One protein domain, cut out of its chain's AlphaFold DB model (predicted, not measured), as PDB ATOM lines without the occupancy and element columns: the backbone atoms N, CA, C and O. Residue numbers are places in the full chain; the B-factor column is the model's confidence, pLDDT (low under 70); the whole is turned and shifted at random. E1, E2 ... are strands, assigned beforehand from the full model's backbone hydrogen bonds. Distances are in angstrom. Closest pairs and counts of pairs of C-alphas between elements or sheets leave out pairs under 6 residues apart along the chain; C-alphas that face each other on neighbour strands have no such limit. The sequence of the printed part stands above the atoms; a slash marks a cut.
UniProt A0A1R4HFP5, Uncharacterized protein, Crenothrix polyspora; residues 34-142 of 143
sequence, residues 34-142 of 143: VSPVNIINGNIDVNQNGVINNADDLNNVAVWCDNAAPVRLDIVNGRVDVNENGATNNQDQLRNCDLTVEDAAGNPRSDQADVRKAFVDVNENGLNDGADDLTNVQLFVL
ATOM      1  N   VAL A  34     207.904 218.968 188.194       95.12
ATOM      2  CA  VAL A  34     208.616 219.208 186.935       95.12
ATOM      3  C   VAL A  34     209.093 220.656 186.913       95.12
ATOM      4  O   VAL A  34     208.298 221.562 187.165       95.12
ATOM      5  N   SER A  35     210.377 220.861 186.629       96.25
ATOM      6  CA  SER A  35     210.995 222.175 186.468       96.25
ATOM      7  C   SER A  35     211.425 222.354 185.012       96.25
ATOM      8  O   SER A  35     212.351 221.661 184.581       96.25
ATOM      9  N   PRO A  36     210.782 223.250 184.242       96.12
ATOM     10  CA  PRO A  36     211.263 223.607 182.917       96.12
ATOM     11  C   PRO A  36     212.545 224.434 183.042       96.12
ATOM     12  O   PRO A  36     212.623 225.339 183.871       96.12
ATOM     13  N   VAL A  37     213.544 224.126 182.222       98.12
ATOM     14  CA  VAL A  37     214.852 224.792 182.211       98.12
ATOM     15  C   VAL A  37     215.336 225.004 180.778       98.12
ATOM     16  O   VAL A  37     214.814 224.409 179.827       98.12
ATOM     17  N   ASN A  38     216.368 225.830 180.625       98.19
ATOM     18  CA  ASN A  38     217.147 225.907 179.393       98.19
ATOM     19  C   ASN A  38     218.547 225.333 179.621       98.19
ATOM     20  O   ASN A  38     219.058 225.341 180.736       98.19
ATOM     21  N   ILE A  39     219.175 224.862 178.553       98.38
ATOM     22  CA  ILE A  39     220.600 224.559 178.494       98.38
ATOM     23  C   ILE A  39     221.246 225.620 177.604       98.38
ATOM     24  O   ILE A  39     220.757 225.885 176.506       98.38
ATOM     25  N   ILE A  40     222.309 226.249 178.102       98.38
ATOM     26  CA  ILE A  40     223.049 227.338 177.461       98.38
ATOM     27  C   ILE A  40     224.537 227.000 177.524       98.38
ATOM     28  O   ILE A  40     225.137 227.016 178.597       98.38
ATOM     29  N   ASN A  41     225.150 226.709 176.380       97.44
ATOM     30  CA  ASN A  41     226.525 226.224 176.254       97.44
ATOM     31  C   ASN A  41     226.836 225.050 177.204       97.44
ATOM     32  O   ASN A  41     227.872 225.023 177.873       97.44
ATOM     33  N   GLY A  42     225.880 224.127 177.338       97.94
ATOM     34  CA  GLY A  42     225.959 222.973 178.233       97.94
ATOM     35  C   GLY A  42     225.742 223.265 179.724       97.94
ATOM     36  O   GLY A  42     225.824 222.352 180.546       97.94
ATOM     37  N   ASN A  43     225.459 224.514 180.108       98.56
ATOM     38  CA  ASN A  43     225.035 224.873 181.463       98.56
ATOM     39  C   ASN A  43     223.515 224.914 181.583       98.56
ATOM     40  O   ASN A  43     222.837 225.367 180.672       98.56
ATOM     41  N   ILE A  44     222.980 224.488 182.723       98.50
ATOM     42  CA  ILE A  44     221.542 224.485 182.995       98.50
ATOM     43  C   ILE A  44     221.146 225.835 183.604       98.50
ATOM     44  O   ILE A  44     221.645 226.212 184.657       98.50
ATOM     45  N   ASP A  45     220.246 226.548 182.937       98.50
ATOM     46  CA  ASP A  45     219.605 227.790 183.374       98.50
ATOM     47  C   ASP A  45     218.209 227.442 183.907       98.50
ATOM     48  O   ASP A  45     217.253 227.260 183.142       98.50
ATOM     49  N   VAL A  46     218.117 227.261 185.227       98.12
ATOM     50  CA  VAL A  46     216.903 226.772 185.902       98.12
ATOM     51  C   VAL A  46     215.852 227.869 185.977       98.12
ATOM     52  O   VAL A  46     214.661 227.602 185.848       98.12
ATOM     53  N   ASN A  47     216.282 229.114 186.180       96.69
ATOM     54  CA  ASN A  47     215.372 230.254 186.291       96.69
ATOM     55  C   ASN A  47     215.057 230.913 184.929       96.69
ATOM     56  O   ASN A  47     214.220 231.818 184.871       96.69
ATOM     57  N   GLN A  48     215.700 230.444 183.856       97.00
ATOM     58  CA  GLN A  48     215.497 230.837 182.462       97.00
ATOM     59  C   GLN A  48     215.773 232.327 182.186       97.00
ATOM     60  O   GLN A  48     215.116 232.939 181.336       97.00
ATOM     61  N   ASN A  49     216.721 232.940 182.905       97.06
ATOM     62  CA  ASN A  49     217.057 234.361 182.754       97.06
ATOM     63  C   ASN A  49     218.249 234.633 181.813       97.06
ATOM     64  O   ASN A  49     218.561 235.798 181.546       97.06
ATOM     65  N   GLY A  50     218.903 233.584 181.304       97.00
ATOM     66  CA  GLY A  50     220.056 233.664 180.409       97.00
ATOM     67  C   GLY A  50     221.411 233.881 181.097       97.00
ATOM     68  O   GLY A  50     222.404 234.116 180.408       97.00
ATOM     69  N   VAL A  51     221.479 233.836 182.430       97.31
ATOM     70  CA  VAL A  51     222.693 234.045 183.231       97.31
ATOM     71  C   VAL A  51     222.893 232.879 184.188       97.31
ATOM     72  O   VAL A  51     222.150 232.740 185.148       97.31
ATOM     73  N   ILE A  52     223.989 232.145 183.997       97.88
ATOM     74  CA  ILE A  52     224.353 230.997 184.834       97.88
ATOM     75  C   ILE A  52     224.977 231.453 186.157       97.88
ATOM     76  O   ILE A  52     226.065 232.042 186.169       97.88
ATOM     77  N   ASN A  53     224.301 231.190 187.275       97.00
ATOM     78  CA  ASN A  53     224.776 231.483 188.629       97.00
ATOM     79  C   ASN A  53     224.100 230.584 189.690       97.00
ATOM     80  O   ASN A  53     223.513 229.558 189.380       97.00
ATOM     81  N   ASN A  54     224.204 230.954 190.966       96.94
ATOM     82  CA  ASN A  54     223.643 230.209 192.099       96.94
ATOM     83  C   ASN A  54     222.104 230.207 192.165       96.94
ATOM     84  O   ASN A  54     221.515 229.475 192.952       96.94
ATOM     85  N   ALA A  55     221.431 231.055 191.388       97.75
ATOM     86  CA  ALA A  55     219.987 230.982 191.193       97.75
ATOM     87  C   ALA A  55     219.589 229.855 190.223       97.75
ATOM     88  O   ALA A  55     218.395 229.668 189.991       97.75
ATOM     89  N   ASP A  56     220.568 229.129 189.675       98.31
ATOM     90  CA  ASP A  56     220.387 227.933 188.850       98.31
ATOM     91  C   ASP A  56     220.702 226.640 189.613       98.31
ATOM     92  O   ASP A  56     220.993 225.607 189.013       98.31
ATOM     93  N   ASP A  57     220.668 226.700 190.945       98.00
ATOM     94  CA  ASP A  57     220.795 225.528 191.805       98.00
ATOM     95  C   ASP A  57     219.466 224.758 191.856       98.00
ATOM     96  O   ASP A  57     218.391 225.343 192.028       98.00
ATOM     97  N   LEU A  58     219.534 223.429 191.757       97.31
ATOM     98  CA  LEU A  58     218.374 222.546 191.872       97.31
ATOM     99  C   LEU A  58     218.793 221.195 192.449       97.31
ATOM    100  O   LEU A  58     219.627 220.513 191.871       97.31
ATOM    101  N   ASN A  59     218.193 220.788 193.565       97.00
ATOM    102  CA  ASN A  59     218.565 219.539 194.237       97.00
ATOM    103  C   ASN A  59     217.639 218.382 193.855       97.00
ATOM    104  O   ASN A  59     216.484 218.610 193.487       97.00
ATOM    105  N   ASN A  60     218.106 217.149 194.059       96.31
ATOM    106  CA  ASN A  60     217.320 215.921 193.910       96.31
ATOM    107  C   ASN A  60     216.682 215.761 192.516       96.31
ATOM    108  O   ASN A  60     215.526 215.347 192.391       96.31
ATOM    109  N   VAL A  61     217.415 216.076 191.453       97.25
ATOM    110  CA  VAL A  61     216.943 215.893 190.078       97.25
ATOM    111  C   VAL A  61     217.122 214.435 189.663       97.25
ATOM    112  O   VAL A  61     218.171 213.836 189.885       97.25
ATOM    113  N   ALA A  62     216.096 213.855 189.047       95.88
ATOM    114  CA  ALA A  62     216.141 212.529 188.446       95.88
ATOM    115  C   ALA A  62     216.381 212.622 186.935       95.88
ATOM    116  O   ALA A  62     215.638 213.304 186.225       95.88
ATOM    117  N   VAL A  63     217.374 211.879 186.446       94.69
ATOM    118  CA  VAL A  63     217.677 211.724 185.016       94.69
ATOM    119  C   VAL A  63     217.771 210.240 184.672       94.69
ATOM    120  O   VAL A  63     218.278 209.440 185.457       94.69
ATOM    121  N   TRP A  64     217.276 209.848 183.502       93.88
ATOM    122  CA  TRP A  64     217.340 208.472 183.019       93.88
ATOM    123  C   TRP A  64     218.506 208.344 182.057       93.88
ATOM    124  O   TRP A  64     218.540 209.048 181.059       93.88
ATOM    125  N   CYS A  65     219.447 207.456 182.352       92.62
ATOM    126  CA  CYS A  65     220.611 207.219 181.506       92.62
ATOM    127  C   CYS A  65     220.790 205.721 181.265       92.62
ATOM    128  O   CYS A  65     220.401 204.910 182.110       92.62
ATOM    129  N   ASP A  66     221.361 205.350 180.119       87.44
ATOM    130  CA  ASP A  66     221.698 203.962 179.768       87.44
ATOM    131  C   ASP A  66     220.529 202.963 179.897       87.44
ATOM    132  O   ASP A  66     220.724 201.791 180.231       87.44
ATOM    133  N   ASN A  67     219.292 203.422 179.661       78.50
ATOM    134  CA  ASN A  67     218.064 202.637 179.863       78.50
ATOM    135  C   ASN A  67     217.987 201.976 181.259       78.50
ATOM    136  O   ASN A  67     217.395 200.903 181.422       78.50
ATOM    137  N   ALA A  68     218.606 202.598 182.262       85.69
ATOM    138  CA  ALA A  68     218.701 202.091 183.620       85.69
ATOM    139  C   ALA A  68     217.649 202.725 184.548       85.69
ATOM    140  O   ALA A  68     216.745 203.454 184.132       85.69
ATOM    141  N   ALA A  69     217.760 202.411 185.841       89.19
ATOM    142  CA  ALA A  69     217.052 203.154 186.877       89.19
ATOM    143  C   ALA A  69     217.486 204.634 186.854       89.19
ATOM    144  O   ALA A  69     218.641 204.909 186.521       89.19
ATOM    145  N   PRO A  70     216.595 205.574 187.221       91.62
ATOM    146  CA  PRO A  70     216.945 206.985 187.249       91.62
ATOM    147  C   PRO A  70     218.116 207.236 188.200       91.62
ATOM    148  O   PRO A  70     218.155 206.716 189.319       91.62
ATOM    149  N   VAL A  71     219.054 208.052 187.739       94.06
ATOM    150  CA  VAL A  71     220.158 208.587 188.526       94.06
ATOM    151  C   VAL A  71     219.665 209.860 189.197       94.06
ATOM    152  O   VAL A  71     219.090 210.729 188.540       94.06
ATOM    153  N   ARG A  72     219.874 209.951 190.510       95.38
ATOM    154  CA  ARG A  72     219.670 211.189 191.258       95.38
ATOM    155  C   ARG A  72     220.954 212.009 191.214       95.38
ATOM    156  O   ARG A  72     222.031 211.440 191.368       95.38
ATOM    157  N   LEU A  73     220.815 213.306 190.996       96.94
ATOM    158  CA  LEU A  73     221.910 214.264 190.930       96.94
ATOM    159  C   LEU A  73     221.442 215.641 191.409       96.94
ATOM    160  O   LEU A  73     220.236 215.887 191.520       96.94
ATOM    161  N   ASP A  74     222.393 216.545 191.610       98.19
ATOM    162  CA  ASP A  74     222.131 217.951 191.899       98.19
ATOM    163  C   ASP A  74     222.610 218.843 190.745       98.19
ATOM    164  O   ASP A  74     223.501 218.486 189.971       98.19
ATOM    165  N   ILE A  75     222.019 220.027 190.626       98.38
ATOM    166  CA  ILE A  75     222.506 221.124 189.795       98.38
ATOM    167  C   ILE A  75     223.091 222.183 190.726       98.38
ATOM    168  O   ILE A  75     222.402 222.681 191.615       98.38
ATOM    169  N   VAL A  76     224.357 222.531 190.511       98.31
ATOM    170  CA  VAL A  76     225.122 223.486 191.317       98.31
ATOM    171  C   VAL A  76     225.732 224.540 190.398       98.31
ATOM    172  O   VAL A  76     226.601 224.254 189.576       98.31
ATOM    173  N   ASN A  77     225.288 225.782 190.543       97.00
ATOM    174  CA  ASN A  77     225.580 226.926 189.684       97.00
ATOM    175  C   ASN A  77     225.394 226.597 188.191       97.00
ATOM    176  O   ASN A  77     226.292 226.842 187.378       97.00
ATOM    177  N   GLY A  78     224.274 225.952 187.851       97.88
ATOM    178  CA  GLY A  78     223.955 225.521 186.487       97.88
ATOM    179  C   GLY A  78     224.864 224.426 185.918       97.88
ATOM    180  O   GLY A  78     225.015 224.304 184.699       97.88
ATOM    181  N   ARG A  79     225.523 223.638 186.772       98.44
ATOM    182  CA  ARG A  79     226.336 222.474 186.384       98.44
ATOM    183  C   ARG A  79     225.872 221.228 187.113       98.44
ATOM    184  O   ARG A  79     225.418 221.310 188.245       98.44
ATOM    185  N   VAL A  80     226.022 220.079 186.473       98.31
ATOM    186  CA  VAL A  80     225.566 218.792 186.998       98.31
ATOM    187  C   VAL A  80     226.574 218.242 188.012       98.31
ATOM    188  O   VAL A  80     227.733 218.021 187.670       98.31
ATOM    189  N   ASP A  81     226.132 217.983 189.237       98.31
ATOM    190  CA  ASP A  81     226.852 217.233 190.267       98.31
ATOM    191  C   ASP A  81     226.223 215.842 190.396       98.31
ATOM    192  O   ASP A  81     225.151 215.661 190.973       98.31
ATOM    193  N   VAL A  82     226.882 214.849 189.802       96.88
ATOM    194  CA  VAL A  82     226.357 213.480 189.692       96.88
ATOM    195  C   VAL A  82     226.547 212.712 190.997       96.88
ATOM    196  O   VAL A  82     225.801 211.779 191.284       96.88
ATOM    197  N   ASN A  83     227.582 213.055 191.762       95.06
ATOM    198  CA  ASN A  83     227.947 212.336 192.981       95.06
ATOM    199  C   ASN A  83     227.479 213.046 194.265       95.06
ATOM    200  O   ASN A  83     227.718 212.522 195.355       95.06
ATOM    201  N   GLU A  84     226.792 214.183 194.123       95.00
ATOM    202  CA  GLU A  84     226.102 214.925 195.183       95.00
ATOM    203  C   GLU A  84     227.056 215.370 196.310       95.00
ATOM    204  O   GLU A  84     226.722 215.327 197.499       95.00
ATOM    205  N   ASN A  85     228.288 215.761 195.957       95.62
ATOM    206  CA  ASN A  85     229.296 216.210 196.926       95.62
ATOM    207  C   ASN A  85     229.379 217.742 197.081       95.62
ATOM    208  O   ASN A  85     230.161 218.233 197.903       95.62
ATOM    209  N   GLY A  86     228.585 218.488 196.310       94.56
ATOM    210  CA  GLY A  86     228.536 219.947 196.269       94.56
ATOM    211  C   GLY A  86     229.588 220.597 195.364       94.56
ATOM    212  O   GLY A  86     229.726 221.822 195.383       94.56
ATOM    213  N   ALA A  87     230.363 219.823 194.600       96.19
ATOM    214  CA  ALA A  87     231.450 220.316 193.760       96.19
ATOM    215  C   ALA A  87     231.425 219.715 192.348       96.19
ATOM    216  O   ALA A  87     231.810 218.573 192.120       96.19
ATOM    217  N   THR A  88     231.139 220.565 191.364       97.50
ATOM    218  CA  THR A  88     231.068 220.195 189.943       97.50
ATOM    219  C   THR A  88     232.458 220.107 189.312       97.50
ATOM    220  O   THR A  88     233.177 221.114 189.235       97.50
ATOM    221  N   ASN A  89     232.866 218.924 188.860       95.69
ATOM    222  CA  ASN A  89     234.204 218.665 188.340       95.69
ATOM    223  C   ASN A  89     234.248 217.512 187.307       95.69
ATOM    224  O   ASN A  89     233.239 217.053 186.785       95.69
ATOM    225  N   ASN A  90     235.452 217.045 186.959       95.31
ATOM    226  CA  ASN A  90     235.647 215.996 185.949       95.31
ATOM    227  C   ASN A  90     235.116 214.611 186.363       95.31
ATOM    228  O   ASN A  90     235.072 213.722 185.514       95.31
ATOM    229  N   GLN A  91     234.782 214.403 187.636       96.38
ATOM    230  CA  GLN A  91     234.184 213.169 188.148       96.38
ATOM    231  C   GLN A  91     232.673 213.112 187.894       96.38
ATOM    232  O   GLN A  91     232.104 212.025 187.921       96.38
ATOM    233  N   ASP A  92     232.050 214.251 187.590       97.06
ATOM    234  CA  ASP A  92     230.629 214.347 187.277       97.06
ATOM    235  C   ASP A  92     230.413 214.025 185.806       97.06
ATOM    236  O   ASP A  92     230.591 214.864 184.913       97.06
ATOM    237  N   GLN A  93     230.127 212.749 185.554       95.44
ATOM    238  CA  GLN A  93     229.897 212.227 184.218       95.44
ATOM    239  C   GLN A  93     228.770 211.205 184.212       95.44
ATOM    240  O   GLN A  93     228.726 210.310 185.054       95.44
ATOM    241  N   LEU A  94     227.922 211.308 183.200       95.44
ATOM    242  CA  LEU A  94     226.906 210.334 182.824       95.44
ATOM    243  C   LEU A  94     226.885 210.271 181.301       95.44
ATOM    244  O   LEU A  94     227.308 211.215 180.636       95.44
ATOM    245  N   ARG A  95     226.439 209.155 180.738       94.62
ATOM    246  CA  ARG A  95     226.343 209.009 179.285       94.62
ATOM    247  C   ARG A  95     224.961 208.554 178.888       94.62
ATOM    248  O   ARG A  95     224.309 207.885 179.687       94.62
ATOM    249  N   ASN A  96     224.578 208.871 177.654       94.38
ATOM    250  CA  ASN A  96     223.363 208.367 177.029       94.38
ATOM    251  C   ASN A  96     222.143 208.606 177.940       94.38
ATOM    252  O   ASN A  96     221.412 207.683 178.310       94.38
ATOM    253  N   CYS A  97     222.015 209.854 178.389       95.50
ATOM    254  CA  CYS A  97     220.924 210.327 179.219       95.50
ATOM    255  C   CYS A  97     219.794 210.870 178.350       95.50
ATOM    256  O   CYS A  97     220.026 211.652 177.433       95.50
ATOM    257  N   ASP A  98     218.568 210.486 178.676       94.19
ATOM    258  CA  ASP A  98     217.355 210.981 178.046       94.19
ATOM    259  C   ASP A  98     216.904 212.278 178.730       94.19
ATOM    260  O   ASP A  98     216.473 212.287 179.890       94.19
ATOM    261  N   LEU A  99     216.965 213.383 177.994       95.31
ATOM    262  CA  LEU A  99     216.347 214.649 178.360       95.31
ATOM    263  C   LEU A  99     214.926 214.694 177.806       95.31
ATOM    264  O   LEU A  99     214.699 214.541 176.607       95.31
ATOM    265  N   THR A 100     213.946 214.955 178.671       95.75
ATOM    266  CA  THR A 100     212.584 215.252 178.214       95.75
ATOM    267  C   THR A 100     212.520 216.711 177.785       95.75
ATOM    268  O   THR A 100     212.808 217.596 178.582       95.75
ATOM    269  N   VAL A 101     212.128 216.980 176.545       95.75
ATOM    270  CA  VAL A 101     212.022 218.327 175.973       95.75
ATOM    271  C   VAL A 101     210.606 218.559 175.479       95.75
ATOM    272  O   VAL A 101     210.038 217.688 174.824       95.75
ATOM    273  N   GLU A 102     210.042 219.733 175.732       94.94
ATOM    274  CA  GLU A 102     208.752 220.114 175.152       94.94
ATOM    275  C   GLU A 102     208.940 220.886 173.842       94.94
ATOM    276  O   GLU A 102     209.696 221.858 173.763       94.94
ATOM    277  N   ASP A 103     208.247 220.448 172.789       91.38
ATOM    278  CA  ASP A 103     208.188 221.186 171.529       91.38
ATOM    279  C   ASP A 103     207.299 222.444 171.635       91.38
ATOM    280  O   ASP A 103     206.639 222.703 172.640       91.38
ATOM    281  N   ALA A 104     207.244 223.243 170.566       89.00
ATOM    282  CA  ALA A 104     206.438 224.469 170.540       89.00
ATOM    283  C   ALA A 104     204.918 224.232 170.686       89.00
ATOM    284  O   ALA A 104     204.171 225.180 170.923       89.00
ATOM    285  N   ALA A 105     204.451 222.994 170.509       92.12
ATOM    286  CA  ALA A 105     203.066 222.588 170.707       92.12
ATOM    287  C   ALA A 105     202.831 221.937 172.087       92.12
ATOM    288  O   ALA A 105     201.701 221.540 172.374       92.12
ATOM    289  N   GLY A 106     203.861 221.858 172.938       90.44
ATOM    290  CA  GLY A 106     203.811 221.252 174.269       90.44
ATOM    291  C   GLY A 106     203.861 219.724 174.258       90.44
ATOM    292  O   GLY A 106     203.480 219.097 175.243       90.44
ATOM    293  N   ASN A 107     204.276 219.095 173.154       92.00
ATOM    294  CA  ASN A 107     204.451 217.646 173.125       92.00
ATOM    295  C   ASN A 107     205.838 217.272 173.662       92.00
ATOM    296  O   ASN A 107     206.832 217.872 173.237       92.00
ATOM    297  N   PRO A 108     205.934 216.250 174.530       93.31
ATOM    298  CA  PRO A 108     207.215 215.759 175.001       93.31
ATOM    299  C   PRO A 108     207.951 214.987 173.899       93.31
ATOM    300  O   PRO A 108     207.378 214.169 173.173       93.31
ATOM    301  N   ARG A 109     209.255 215.222 173.829       94.12
ATOM    302  CA  ARG A 109     210.253 214.585 172.969       94.12
ATOM    303  C   ARG A 109     211.413 214.132 173.853       94.12
ATOM    304  O   ARG A 109     211.767 214.849 174.780       94.12
ATOM    305  N   SER A 110     212.015 212.983 173.550       92.25
ATOM    306  CA  SER A 110     213.315 212.623 174.136       92.25
ATOM    307  C   SER A 110     214.434 213.225 173.294       92.25
ATOM    308  O   SER A 110     214.358 213.170 172.062       92.25
ATOM    309  N   ASP A 111     215.444 213.781 173.946       93.94
ATOM    310  CA  ASP A 111     216.723 214.148 173.344       93.94
ATOM    311  C   ASP A 111     217.840 213.446 174.113       93.94
ATOM    312  O   ASP A 111     217.834 213.460 175.345       93.94
ATOM    313  N   GLN A 112     218.762 212.801 173.406       94.25
ATOM    314  CA  GLN A 112     219.876 212.116 174.054       94.25
ATOM    315  C   GLN A 112     220.983 213.133 174.328       94.25
ATOM    316  O   GLN A 112     221.308 213.937 173.462       94.25
ATOM    317  N   ALA A 113     221.567 213.091 175.520       96.50
ATOM    318  CA  ALA A 113     222.699 213.923 175.895       96.50
ATOM    319  C   ALA A 113     223.659 213.163 176.813       96.50
ATOM    320  O   ALA A 113     223.277 212.230 177.525       96.50
ATOM    321  N   ASP A 114     224.903 213.621 176.861       97.06
ATOM    322  CA  ASP A 114     225.868 213.199 177.867       97.06
ATOM    323  C   ASP A 114     226.019 214.270 178.950       97.06
ATOM    324  O   ASP A 114     225.835 215.460 178.716       97.06
ATOM    325  N   VAL A 115     226.448 213.860 180.143       97.06
ATOM    326  CA  VAL A 115     227.056 214.771 181.115       97.06
ATOM    327  C   VAL A 115     228.563 214.552 181.076       97.06
ATOM    328  O   VAL A 115     229.057 213.471 181.406       97.06
ATOM    329  N   ARG A 116     229.327 215.573 180.690       96.00
ATOM    330  CA  ARG A 116     230.788 215.519 180.586       96.00
ATOM    331  C   ARG A 116     231.413 216.636 181.409       96.00
ATOM    332  O   ARG A 116     231.319 217.814 181.079       96.00
ATOM    333  N   LYS A 117     232.122 216.251 182.475       95.88
ATOM    334  CA  LYS A 117     232.823 217.178 183.382       95.88
ATOM    335  C   LYS A 117     231.873 218.223 183.982       95.88
ATOM    336  O   LYS A 117     232.209 219.406 184.011       95.88
ATOM    337  N   ALA A 118     230.701 217.769 184.419       97.62
ATOM    338  CA  ALA A 118     229.600 218.576 184.947       97.62
ATOM    339  C   ALA A 118     228.827 219.455 183.939       97.62
ATOM    340  O   ALA A 118     227.964 220.227 184.356       97.62
ATOM    341  N   PHE A 119     229.097 219.359 182.637       98.25
ATOM    342  CA  PHE A 119     228.324 220.051 181.597       98.25
ATOM    343  C   PHE A 119     227.453 219.066 180.833       98.25
ATOM    344  O   PHE A 119     227.839 217.908 180.681       98.25
ATOM    345  N   VAL A 120     226.306 219.530 180.349       98.06
ATOM    346  CA  VAL A 120     225.451 218.761 179.446       98.06
ATOM    347  C   VAL A 120     225.953 218.946 178.014       98.06
ATOM    348  O   VAL A 120     226.086 220.071 177.550       98.06
ATOM    349  N   ASP A 121     226.236 217.848 177.331       97.81
ATOM    350  CA  ASP A 121     226.696 217.785 175.944       97.81
ATOM    351  C   ASP A 121     225.559 217.171 175.121       97.81
ATOM    352  O   ASP A 121     225.375 215.950 175.103       97.81
ATOM    353  N   VAL A 122     224.722 218.037 174.545       97.06
ATOM    354  CA  VAL A 122     223.459 217.648 173.886       97.06
ATOM    355  C   VAL A 122     223.724 217.072 172.500       97.06
ATOM    356  O   VAL A 122     223.003 216.197 172.038       97.06
ATOM    357  N   ASN A 123     224.761 217.551 171.813       95.94
ATOM    358  CA  ASN A 123     225.111 217.068 170.473       95.94
ATOM    359  C   ASN A 123     226.170 215.943 170.486       95.94
ATOM    360  O   ASN A 123     226.559 215.441 169.426       95.94
ATOM    361  N   GLU A 124     226.649 215.583 171.677       95.31
ATOM    362  CA  GLU A 124     227.609 214.525 171.988       95.31
ATOM    363  C   GLU A 124     229.015 214.709 171.375       95.31
ATOM    364  O   GLU A 124     229.813 213.758 171.332       95.31
ATOM    365  N   ASN A 125     229.377 215.922 170.940       95.50
ATOM    366  CA  ASN A 125     230.630 216.208 170.228       95.50
ATOM    367  C   ASN A 125     231.860 216.362 171.149       95.50
ATOM    368  O   ASN A 125     232.998 216.325 170.667       95.50
ATOM    369  N   GLY A 126     231.656 216.481 172.465       94.38
ATOM    370  CA  GLY A 126     232.713 216.559 173.482       94.38
ATOM    371  C   GLY A 126     233.258 217.957 173.756       94.38
ATOM    372  O   GLY A 126     234.243 218.089 174.495       94.38
ATOM    373  N   LEU A 127     232.647 218.975 173.167       94.88
ATOM    374  CA  LEU A 127     232.840 220.390 173.444       94.88
ATOM    375  C   LEU A 127     231.617 220.903 174.214       94.88
ATOM    376  O   LEU A 127     230.576 220.271 174.191       94.88
ATOM    377  N   ASN A 128     231.783 222.031 174.905       93.25
ATOM    378  CA  ASN A 128     230.680 222.730 175.560       93.25
ATOM    379  C   ASN A 128     230.546 224.087 174.872       93.25
ATOM    380  O   ASN A 128     231.359 224.989 175.120       93.25
ATOM    381  N   ASP A 129     229.600 224.208 173.953       96.06
ATOM    382  CA  ASP A 129     229.385 225.409 173.150       96.06
ATOM    383  C   ASP A 129     227.909 225.583 172.766       96.06
ATOM    384  O   ASP A 129     227.037 224.861 173.234       96.06
ATOM    385  N   GLY A 130     227.601 226.577 171.933       97.00
ATOM    386  CA  GLY A 130     226.216 226.887 171.574       97.00
ATOM    387  C   GLY A 130     225.507 225.780 170.788       97.00
ATOM    388  O   GLY A 130     224.300 225.860 170.586       97.00
ATOM    389  N   ALA A 131     226.217 224.748 170.324       97.44
ATOM    390  CA  ALA A 131     225.579 223.564 169.764       97.44
ATOM    391  C   ALA A 131     225.014 222.632 170.853       97.44
ATOM    392  O   ALA A 131     224.340 221.662 170.507       97.44
ATOM    393  N   ASP A 132     225.264 222.919 172.132       97.81
ATOM    394  CA  ASP A 132     224.641 222.270 173.292       97.81
ATOM    395  C   ASP A 132     223.427 223.045 173.822       97.81
ATOM    396  O   ASP A 132     222.860 222.689 174.855       97.81
ATOM    397  N   ASP A 133     223.024 224.119 173.137       97.62
ATOM    398  CA  ASP A 133     221.857 224.901 173.523       97.62
ATOM    399  C   ASP A 133     220.567 224.099 173.298       97.62
ATOM    400  O   ASP A 133     220.283 223.606 172.202       97.62
ATOM    401  N   LEU A 134     219.732 224.032 174.333       96.69
ATOM    402  CA  LEU A 134     218.434 223.365 174.291       96.69
ATOM    403  C   LEU A 134     217.434 224.140 175.148       96.69
ATOM    404  O   LEU A 134     217.772 224.666 176.202       96.69
ATOM    405  N   THR A 135     216.184 224.235 174.712       96.62
ATOM    406  CA  THR A 135     215.148 225.000 175.430       96.62
ATOM    407  C   THR A 135     214.015 224.090 175.870       96.62
ATOM    408  O   THR A 135     213.769 223.068 175.231       96.62
ATOM    409  N   ASN A 136     213.318 224.474 176.942       96.00
ATOM    410  CA  ASN A 136     212.167 223.749 177.495       96.00
ATOM    411  C   ASN A 136     212.476 222.292 177.885       96.00
ATOM    412  O   ASN A 136     211.659 221.388 177.665       96.00
ATOM    413  N   VAL A 137     213.652 222.068 178.471       97.62
ATOM    414  CA  VAL A 137     214.016 220.780 179.067       97.62
ATOM    415  C   VAL A 137     213.249 220.619 180.376       97.62
ATOM    416  O   VAL A 137     213.208 221.534 181.190       97.62
ATOM    417  N   GLN A 138     212.631 219.466 180.584       96.75
ATOM    418  CA  GLN A 138     211.812 219.148 181.745       96.75
ATOM    419  C   GLN A 138     212.635 218.313 182.728       96.75
ATOM    420  O   GLN A 138     212.905 217.137 182.480       96.75
ATOM    421  N   LEU A 139     213.031 218.914 183.850       96.62
ATOM    422  CA  LEU A 139     213.724 218.212 184.930       96.62
ATOM    423  C   LEU A 139     212.725 217.718 185.974       96.62
ATOM    424  O   LEU A 139     211.867 218.471 186.435       96.62
ATOM    425  N   PHE A 140     212.853 216.456 186.381       95.94
ATOM    426  CA  PHE A 140     212.014 215.861 187.417       95.94
ATOM    427  C   PHE A 140     212.700 216.004 188.771       95.94
ATOM    428  O   PHE A 140     213.731 215.388 189.018       95.94
ATOM    429  N   VAL A 141     212.118 216.808 189.649       96.69
ATOM    430  CA  VAL A 141     212.628 217.074 190.995       96.69
ATOM    431  C   VAL A 141     211.925 216.147 191.973       96.69
ATOM    432  O   VAL A 141     210.695 216.153 192.085       96.69
ATOM    433  N   LEU A 142     212.715 215.325 192.653       94.19
ATOM    434  CA  LEU A 142     212.253 214.381 193.658       94.19
ATOM    435  C   LEU A 142     212.053 215.085 195.016       94.19
ATOM    436  O   LEU A 142     212.727 216.079 195.297       94.19
TER     437      LEU A 142
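What this domain is: This is residues 34 to 142 of the 143 residues of an uncharacterized protein of Crenothrix polyspora (UniProt A0A1R4HFP5). A rounded, three-sided body is built of three antiparallel ribbons, E9 with E1 and E2, E3 with E4 and E5, and E6 with E7 and E8; their short strands E2, E5 and E8 come together as a triangle near one another. E9 ties the three ribbons into one strongly twisted, branched sheet, and three long links with no named element run between the ribbons. The printed part has 109 residues, with no named helix and nine named strands, E1 to E9 in order; the class is all strand. It is compact, with a radius of gyration of the C-alphas of 12.3 A, and spans 38 by 32 by 30 A.

How they stand to each other: In the sheet, E9, residues 134 to 141, has three neighbours in staggered pairing. E1, residues 34 to 40, lies on one side, antiparallel at 142 degrees, with N 37 and O 137 2.8 A apart. On the other side are E6, residues 94 to 102, with N 138 and O 100 2.7 A apart, and E3, residues 58 to 65, with N 62 and O 140 2.8 A apart; both are antiparallel to E9. E3 and E6 meet only at a point, where C-alphas 65 and 97 face each other at 3.9 A. E1 forms a hairpin with E2, residues 43 to 45; N 40 and O 43 are 2.8 A apart. E3, E4, residues 71 to 76, and E5, residues 79 to 81, form a meander, each strand the antiparallel neighbour of the one before; N 61 and O 73 are 2.8 A apart, as are N 76 and O 79. E6, E7, residues 108 to 116, and E8, residues 119 to 121, form another, with N 99 and O 111 2.8 A apart and N 114 and O 121 3.0 A apart. E6 to E9 make a Greek key, a meander of three strands whose first is the antiparallel neighbour of the fourth. E2, E5 and E8 are edge strands. The closest C-alphas of E2 and E5, Asn 43 and Arg 79, are 5.6 A apart; those of E2 and E8, Asn 43 and Phe 119, 5.8 A; those of E5 and E8, Arg 79 and Phe 119, 5.7 A.

Where its parts are: E1 begins at C-alpha 34, (208.616, 219.208, 186.935), and measures 19.1 A. E3 measures 18.6 A, E4 16.0 A, E6 22.0 A, E7 24.2 A and E9 18.8 A. E2 and E5 measure 6.5 A each, E8 6.3 A. C-alpha 119, where E8 begins, is at (228.324, 220.051, 181.597). E9 ends at C-alpha 141, (212.628, 217.074, 190.995).

The domain as a whole: The two C-alphas farthest apart, those of Asn 85 and Ala 105, are 37.6 A apart. The printed part has no cut. The links E2 to E3, E5 to E6 and E8 to E9 are long, 12 residues each. The mean pLDDT of the printed part is 95.7, and no printed residue is under 70.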